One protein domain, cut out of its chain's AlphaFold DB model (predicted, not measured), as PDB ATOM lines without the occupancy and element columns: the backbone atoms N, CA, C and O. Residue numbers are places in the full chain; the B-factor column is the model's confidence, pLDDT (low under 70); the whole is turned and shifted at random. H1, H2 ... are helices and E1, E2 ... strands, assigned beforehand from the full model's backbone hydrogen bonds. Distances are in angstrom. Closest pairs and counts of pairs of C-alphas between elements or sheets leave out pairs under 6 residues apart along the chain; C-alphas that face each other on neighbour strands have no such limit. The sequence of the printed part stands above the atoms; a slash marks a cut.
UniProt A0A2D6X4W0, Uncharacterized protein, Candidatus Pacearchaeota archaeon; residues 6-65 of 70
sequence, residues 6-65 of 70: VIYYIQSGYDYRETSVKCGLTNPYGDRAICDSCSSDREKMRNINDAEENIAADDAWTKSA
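Overview. This is residues 6 to 65 of the 70 residues of an uncharacterized protein of Candidatus Pacearchaeota archaeon (UniProt A0A2D6X4W0). A two-stranded hairpin, E1 and E2, makes one end of a flat, loose shape and one long helix, H2, makes the other, with a winding loop, residues 23 to 35, in the middle between them. The short helix H1 sits at the turn from this loop into H2, and the far part of H2 sticks out free, residues 53 to 65, of which 53 to 64 belong to H2. The printed part has 60 residues, with two named strands and two named helices in the order E1, E2, H1, H2; the sheet has the order E1 - E2 and is antiparallel, and the class is mixed, helices and strands. The whole is loose, with a radius of gyration of the C-alphas of 14.7 A, and spans 43 by 32 by 13 A.

Arrangement. E1, residues 6 to 12, and E2, residues 15 to 22, form a hairpin with an angle of 150 degrees between their directions. The C-alphas of Ile 7 and Ser 20 face each other at 4.5 A, as do those of Gln 11 and Tyr 16, also at 4.5 A. N 6 and O 21 are within hydrogen-bond range at 2.8 A, and so are N 17 and O 10, at 2.8 A. H1, residues 36 to 39, is apart from E1. H2, residues 42 to 64, is apart from both E1 and E2. H1 and H2 only just touch, and only at the corner by their link, with 3 pairs of C-alphas within 8 A; H2 touches H1 with residues 44 to 45 alone. The closest C-alphas of the two helices are those of Cys 38 and Lys 44, 6.0 A apart. In H2 every O i to N i+4 pair is within hydrogen-bond range, while H1 is too short for such a pair and has its one O i to N i+3 pair within range.

Along the chain. E1 begins at C-alpha 6, (130.603, 118.382, 93.118), and has a length of 18.5 A. E2, 23.0 A long, ends at C-alpha 22, (129.032, 123.164, 96.803). H1 has four residues, with 5.0 A from first to last C-alpha. H2 is 32.6 A long and ends at C-alpha 64, (117.093, 145.793, 76.411).

Size, cuts and confidence. The two C-alphas farthest apart are those of Tyr 14 and Ala 65, 43.4 A. Without the stretch that stands free, the body has 47 residues and spans 40 by 19 by 13 A. The links E1 to E2 and H1 to H2 are tight, with 2 residues each; the link E2 to H1 is long, with 13. The printed part has no cut. The mean pLDDT of the printed part is 87.4, and no printed residue is under 70.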
ATOM      1  N   VAL A   6     130.342 118.864  94.475       92.19
ATOM      2  CA  VAL A   6     130.603 118.382  93.118       92.19
ATOM      3  C   VAL A   6     132.074 118.638  92.816       92.19
ATOM      4  O   VAL A   6     132.580 119.728  93.097       92.19
ATOM      5  N   ILE A   7     132.773 117.629  92.302       93.38
ATOM      6  CA  ILE A   7     134.195 117.720  91.966       93.38
ATOM      7  C   ILE A   7     134.318 118.024  90.477       93.38
ATOM      8  O   ILE A   7     133.734 117.332  89.647       93.38
ATOM      9  N   TYR A   8     135.091 119.055  90.151       92.50
ATOM     10  CA  TYR A   8     135.429 119.440  88.788       92.50
ATOM     11  C   TYR A   8     136.931 119.317  88.572       92.50
ATOM     12  O   TYR A   8     137.720 119.753  89.410       92.50
ATOM     13  N   TYR A   9     137.319 118.769  87.426       92.81
ATOM     14  CA  TYR A   9     138.709 118.688  86.987       92.81
ATOM     15  C   TYR A   9     138.975 119.832  86.015       92.81
ATOM     16  O   TYR A   9     138.435 119.835  84.912       92.81
ATOM     17  N   ILE A  10     139.764 120.819  86.437       91.06
ATOM     18  CA  ILE A  10     140.101 122.002  85.640       91.06
ATOM     19  C   ILE A  10     141.504 121.809  85.075       91.06
ATOM     20  O   ILE A  10     142.445 121.571  85.831       91.06
ATOM     21  N   GLN A  11     141.663 121.927  83.759       91.44
ATOM     22  CA  GLN A  11     142.985 121.859  83.141       91.44
ATOM     23  C   GLN A  11     143.861 123.029  83.615       91.44
ATOM     24  O   GLN A  11     143.443 124.185  83.598       91.44
ATOM     25  N   SER A  12     145.087 122.726  84.035       86.31
ATOM     26  CA  SER A  12     146.080 123.694  84.499       86.31
ATOM     27  C   SER A  12     147.435 123.370  83.871       86.31
ATOM     28  O   SER A  12     148.224 122.592  84.408       86.31
ATOM     29  N   GLY A  13     147.717 123.971  82.712       88.44
ATOM     30  CA  GLY A  13     148.919 123.667  81.933       88.44
ATOM     31  C   GLY A  13     148.867 122.250  81.356       88.44
ATOM     32  O   GLY A  13     147.951 121.931  80.604       88.44
ATOM     33  N   TYR A  14     149.843 121.410  81.715       88.44
ATOM     34  CA  TYR A  14     149.899 119.992  81.323       88.44
ATOM     35  C   TYR A  14     149.244 119.042  82.344       88.44
ATOM     36  O   TYR A  14     149.328 117.829  82.172       88.44
ATOM     37  N   ASP A  15     148.615 119.575  83.396       90.25
ATOM     38  CA  ASP A  15     148.027 118.805  84.499       90.25
ATOM     39  C   ASP A  15     146.544 119.175  84.734       90.25
ATOM     40  O   ASP A  15     146.005 120.063  84.062       90.25
ATOM     41  N   TYR A  16     145.871 118.506  85.678       89.44
ATOM     42  CA  TYR A  16     144.481 118.773  86.056       89.44
ATOM     43  C   TYR A  16     144.373 119.064  87.549       89.44
ATOM     44  O   TYR A  16     144.786 118.279  88.395       89.44
ATOM     45  N   ARG A  17     143.724 120.178  87.886       91.25
ATOM     46  CA  ARG A  17     143.422 120.557  89.261       91.25
ATOM     47  C   ARG A  17     141.991 120.182  89.619       91.25
ATOM     48  O   ARG A  17     141.040 120.657  88.999       91.25
ATOM     49  N   GLU A  18     141.836 119.419  90.692       92.69
ATOM     50  CA  GLU A  18     140.534 119.156  91.303       92.69
ATOM     51  C   GLU A  18     140.029 120.381  92.072       92.69
ATOM     52  O   GLU A  18     140.730 120.969  92.900       92.69
ATOM     53  N   THR A  19     138.785 120.767  91.807       91.56
ATOM     54  CA  THR A  19     138.080 121.841  92.506       91.56
ATOM     55  C   THR A  19     136.731 121.331  92.982       91.56
ATOM     56  O   THR A  19     135.893 120.923  92.181       91.56
ATOM     57  N   SER A  20     136.504 121.366  94.296       93.38
ATOM     58  CA  SER A  20     135.214 121.006  94.884       93.38
ATOM     59  C   SER A  20     134.320 122.237  95.015       93.38
ATOM     60  O   SER A  20     134.695 123.192  95.698       93.38
ATOM     61  N   VAL A  21     133.122 122.190  94.440       92.56
ATOM     62  CA  VAL A  21     132.116 123.257  94.525       92.56
ATOM     63  C   VAL A  21     130.878 122.729  95.242       92.56
ATOM     64  O   VAL A  21     130.470 121.589  95.039       92.56
ATOM     65  N   LYS A  22     130.275 123.537  96.116       92.25
ATOM     66  CA  LYS A  22     129.032 123.164  96.803       92.25
ATOM     67  C   LYS A  22     127.860 123.165  95.813       92.25
ATOM     68  O   LYS A  22     127.740 124.081  95.004       92.25
ATOM     69  N   CYS A  23     126.979 122.173  95.909       89.69
ATOM     70  CA  CYS A  23     125.759 122.098  95.109       89.69
ATOM     71  C   CYS A  23     124.929 123.389  95.242       89.69
ATOM     72  O   CYS A  23     124.695 123.879  96.347       89.69
ATOM     73  N   GLY A  24     124.464 123.914  94.111       86.12
ATOM     74  CA  GLY A  24     123.699 125.154  94.000       86.12
ATOM     75  C   GLY A  24     124.538 126.418  93.784       86.12
ATOM     76  O   GLY A  24     123.953 127.456  93.493       86.12
ATOM     77  N   LEU A  25     125.869 126.355  93.898       89.31
ATOM     78  CA  LEU A  25     126.762 127.472  93.555       89.31
ATOM     79  C   LEU A  25     127.195 127.420  92.088       89.31
ATOM     80  O   LEU A  25     127.011 126.407  91.421       89.31
ATOM     81  N   THR A  26     127.804 128.497  91.597       89.94
ATOM     82  CA  THR A  26     128.404 128.545  90.258       89.94
ATOM     83  C   THR A  26     129.639 127.644  90.187       89.94
ATOM     84  O   THR A  26     130.523 127.704  91.047       89.94
ATOM     85  N   ASN A  27     129.682 126.781  89.178       90.62
ATOM     86  CA  ASN A  27     130.792 125.896  88.868       90.62
ATOM     87  C   ASN A  27     131.923 126.666  88.143       90.62
ATOM     88  O   ASN A  27     131.732 127.811  87.730       90.62
ATOM     89  N   PRO A  28     133.110 126.062  87.953       90.31
ATOM     90  CA  PRO A  28     134.237 126.734  87.295       90.31
ATOM     91  C   PRO A  28     134.032 127.060  85.806       90.31
ATOM     92  O   PRO A  28     134.829 127.801  85.240       90.31
ATOM     93  N   TYR A  29     133.001 126.498  85.176       89.19
ATOM     94  CA  TYR A  29     132.637 126.697  83.773       89.19
ATOM     95  C   TYR A  29     131.534 127.751  83.578       89.19
ATOM     96  O   TYR A  29     131.246 128.117  82.445       89.19
ATOM     97  N   GLY A  30     130.961 128.278  84.667       86.50
ATOM     98  CA  GLY A  30     129.916 129.302  84.643       86.50
ATOM     99  C   GLY A  30     128.493 128.781  84.855       86.50
ATOM    100  O   GLY A  30     127.603 129.592  85.089       86.50
ATOM    101  N   ASP A  31     128.267 127.465  84.861       87.50
ATOM    102  CA  ASP A  31     126.933 126.897  85.108       87.50
ATOM    103  C   ASP A  31     126.682 126.652  86.597       87.50
ATOM    104  O   ASP A  31     127.587 126.688  87.435       87.50
ATOM    105  N   ARG A  32     125.444 126.323  86.964       89.19
ATOM    106  CA  ARG A  32     125.131 125.893  88.328       89.19
ATOM    107  C   ARG A  32     125.688 124.489  88.605       89.19
ATOM    108  O   ARG A  32     125.461 123.542  87.859       89.19
ATOM    109  N   ALA A  33     126.389 124.321  89.723       91.75
ATOM    110  CA  ALA A  33     126.859 123.025  90.195       91.75
ATOM    111  C   ALA A  33     125.696 122.201  90.761       91.75
ATOM    112  O   ALA A  33     125.066 122.600  91.742       91.75
ATOM    113  N   ILE A  34     125.432 121.028  90.186       91.06
ATOM    114  CA  ILE A  34     124.336 120.139  90.598       91.06
ATOM    115  C   ILE A  34     124.923 118.770  90.937       91.06
ATOM    116  O   ILE A  34     125.595 118.158  90.115       91.06
ATOM    117  N   CYS A  35     124.692 118.293  92.160       91.50
ATOM    118  CA  CYS A  35     125.107 116.947  92.561       91.50
ATOM    119  C   CYS A  35     124.125 115.877  92.062       91.50
ATOM    120  O   CYS A  35     122.951 116.176  91.839       91.50
ATOM    121  N   ASP A  36     124.560 114.616  92.004       88.75
ATOM    122  CA  ASP A  36     123.739 113.497  91.508       88.75
ATOM    123  C   ASP A  36     122.396 113.342  92.238       88.75
ATOM    124  O   ASP A  36     121.364 113.032  91.643       88.75
ATOM    125  N   SER A  37     122.365 113.620  93.544       89.25
ATOM    126  CA  SER A  37     121.118 113.566  94.325       89.25
ATOM    127  C   SER A  37     120.120 114.672  93.962       89.25
ATOM    128  O   SER A  37     118.921 114.515  94.163       89.25
ATOM    129  N   CYS A  38     120.607 115.810  93.462       88.50
ATOM    130  CA  CYS A  38     119.762 116.909  93.013       88.50
ATOM    131  C   CYS A  38     119.367 116.740  91.548       88.50
ATOM    132  O   CYS A  38     118.231 117.053  91.221       88.50
ATOM    133  N   SER A  39     120.254 116.212  90.699       88.19
ATOM    134  CA  SER A  39     119.949 115.958  89.286       88.19
ATOM    135  C   SER A  39     118.920 114.840  89.101       88.19
ATOM    136  O   SER A  39     118.111 114.884  88.177       88.19
ATOM    137  N   SER A  40     118.905 113.859  90.007       89.38
ATOM    138  CA  SER A  40     117.920 112.770  90.020       89.38
ATOM    139  C   SER A  40     116.556 113.165  90.605       89.38
ATOM    140  O   SER A  40     115.577 112.437  90.428       89.38
ATOM    141  N   ASP A  41     116.459 114.320  91.266       89.75
ATOM    142  CA  ASP A  41     115.229 114.821  91.870       89.75
ATOM    143  C   ASP A  41     114.546 115.834  90.939       89.75
ATOM    144  O   ASP A  41     115.000 116.965  90.753       89.75
ATOM    145  N   ARG A  42     113.416 115.420  90.353       86.94
ATOM    146  CA  ARG A  42     112.666 116.231  89.381       86.94
ATOM    147  C   ARG A  42     112.152 117.544  89.961       86.94
ATOM    148  O   ARG A  42     112.084 118.528  89.231       86.94
ATOM    149  N   GLU A  43     111.778 117.572  91.238       87.94
ATOM    150  CA  GLU A  43     111.266 118.787  91.877       87.94
ATOM    151  C   GLU A  43     112.399 119.794  92.078       87.94
ATOM    152  O   GLU A  43     112.262 120.974  91.750       87.94
ATOM    153  N   LYS A  44     113.560 119.320  92.542       85.06
ATOM    154  CA  LYS A  44     114.747 120.171  92.691       85.06
ATOM    155  C   LYS A  44     115.242 120.702  91.349       85.06
ATOM    156  O   LYS A  44     115.567 121.883  91.270       85.06
ATOM    157  N   MET A  45     115.262 119.866  90.312       86.75
ATOM    158  CA  MET A  45     115.629 120.295  88.960       86.75
ATOM    159  C   MET A  45     114.652 121.323  88.397       86.75
ATOM    160  O   MET A  45     115.089 122.308  87.813       86.75
ATOM    161  N   ARG A  46     113.345 121.154  88.623       87.06
ATOM    162  CA  ARG A  46     112.352 122.153  88.212       87.06
ATOM    163  C   ARG A  46     112.612 123.508  88.866       87.06
ATOM    164  O   ARG A  46     112.705 124.502  88.164       87.06
ATOM    165  N   ASN A  47     112.822 123.533  90.181       84.62
ATOM    166  CA  ASN A  47     113.130 124.774  90.898       84.62
ATOM    167  C   ASN A  47     114.435 125.436  90.413       84.62
ATOM    168  O   ASN A  47     114.569 126.657  90.471       84.62
ATOM    169  N   ILE A  48     115.421 124.643  89.974       84.88
ATOM    170  CA  ILE A  48     116.658 125.163  89.382       84.88
ATOM    171  C   ILE A  48     116.367 125.817  88.032       84.88
ATOM    172  O   ILE A  48     116.765 126.963  87.843       84.88
ATOM    173  N   ASN A  49     115.638 125.130  87.153       85.50
ATOM    174  CA  ASN A  49     115.287 125.641  85.831       85.50
ATOM    175  C   ASN A  49     114.456 126.927  85.932       85.50
ATOM    176  O   ASN A  49     114.803 127.919  85.303       85.50
ATOM    177  N   ASP A  50     113.439 126.945  86.800       86.88
ATOM    178  CA  ASP A  50     112.601 128.129  87.029       86.88
ATOM    179  C   ASP A  50     113.463 129.336  87.465       86.88
ATOM    180  O   ASP A  50     113.217 130.479  87.080       86.88
ATOM    181  N   ALA A  51     114.504 129.108  88.273       84.50
ATOM    182  CA  ALA A  51     115.424 130.167  88.684       84.50
ATOM    183  C   ALA A  51     116.316 130.654  87.530       84.50
ATOM    184  O   ALA A  51     116.546 131.856  87.417       84.50
ATOM    185  N   GLU A  52     116.813 129.751  86.683       85.00
ATOM    186  CA  GLU A  52     117.629 130.103  85.514       85.00
ATOM    187  C   GLU A  52     116.820 130.872  84.461       85.00
ATOM    188  O   GLU A  52     117.325 131.845  83.904       85.00
ATOM    189  N   GLU A  53     115.548 130.525  84.255       87.19
ATOM    190  CA  GLU A  53     114.644 131.271  83.373       87.19
ATOM    191  C   GLU A  53     114.397 132.698  83.874       87.19
ATOM    192  O   GLU A  53     114.413 133.644  83.088       87.19
ATOM    193  N   ASN A  54     114.223 132.877  85.187       84.88
ATOM    194  CA  ASN A  54     114.065 134.208  85.775       84.88
ATOM    195  C   ASN A  54     115.337 135.059  85.636       84.88
ATOM    196  O   ASN A  54     115.238 136.244  85.328       84.88
ATOM    197  N   ILE A  55     116.521 134.462  85.820       83.25
ATOM    198  CA  ILE A  55     117.805 135.147  85.601       83.25
ATOM    199  C   ILE A  55     117.938 135.548  84.130       83.25
ATOM    200  O   ILE A  55     118.246 136.696  83.834       83.25
ATOM    201  N   ALA A  56     117.635 134.639  83.198       84.38
ATOM    202  CA  ALA A  56     117.686 134.935  81.771       84.38
ATOM    203  C   ALA A  56     116.706 136.052  81.365       84.38
ATOM    204  O   ALA A  56     117.027 136.870  80.502       84.38
ATOM    205  N   ALA A  57     115.523 136.103  81.983       84.38
ATOM    206  CA  ALA A  57     114.546 137.164  81.759       84.38
ATOM    207  C   ALA A  57     115.030 138.528  82.286       84.38
ATOM    208  O   ALA A  57     114.876 139.533  81.590       84.38
ATOM    209  N   ASP A  58     115.646 138.561  83.471       77.94
ATOM    210  CA  ASP A  58     116.243 139.772  84.052       77.94
ATOM    211  C   ASP A  58     117.443 140.268  83.227       77.94
ATOM    212  O   ASP A  58     117.533 141.451  82.891       77.94
ATOM    213  N   ASP A  59     118.306 139.349  82.784       79.81
ATOM    214  CA  ASP A  59     119.428 139.638  81.889       79.81
ATOM    215  C   ASP A  59     118.946 140.192  80.541       79.81
ATOM    216  O   ASP A  59     119.517 141.147  80.007       79.81
ATOM    217  N   ALA A  60     117.885 139.613  79.968       83.25
ATOM    218  CA  ALA A  60     117.287 140.091  78.724       83.25
ATOM    219  C   ALA A  60     116.678 141.490  78.892       83.25
ATOM    220  O   ALA A  60     116.859 142.351  78.026       83.25
ATOM    221  N   TRP A  61     115.998 141.734  80.014       79.94
ATOM    222  CA  TRP A  61     115.455 143.047  80.340       79.94
ATOM    223  C   TRP A  61     116.569 144.089  80.499       79.94
ATOM    224  O   TRP A  61     116.510 145.146  79.866       79.94
ATOM    225  N   THR A  62     117.633 143.764  81.231       78.31
ATOM    226  CA  THR A  62     118.793 144.644  81.445       78.31
ATOM    227  C   THR A  62     119.501 144.991  80.133       78.31
ATOM    228  O   THR A  62     119.742 146.169  79.855       78.31
ATOM    229  N   LYS A  63     119.727 143.996  79.262       76.56
ATOM    230  CA  LYS A  63     120.269 144.213  77.908       76.56
ATOM    231  C   LYS A  63     119.371 145.123  77.070       76.56
ATOM    232  O   LYS A  63     119.871 146.015  76.390       76.56
ATOM    233  N   SER A  64     118.049 144.941  77.137       73.50
ATOM    234  CA  SER A  64     117.093 145.793  76.411       73.50
ATOM    235  C   SER A  64     117.076 147.246  76.903       73.50
ATOM    236  O   SER A  64     116.729 148.149  76.145       73.50
ATOM    237  N   ALA A  65     117.493 147.485  78.150       76.69
ATOM    238  CA  ALA A  65     117.581 148.808  78.761       76.69
ATOM    239  C   ALA A  65     118.896 149.554  78.444       76.69
ATOM    240  O   ALA A  65     119.105 150.653  78.960       76.69
TER     241      ALA A  65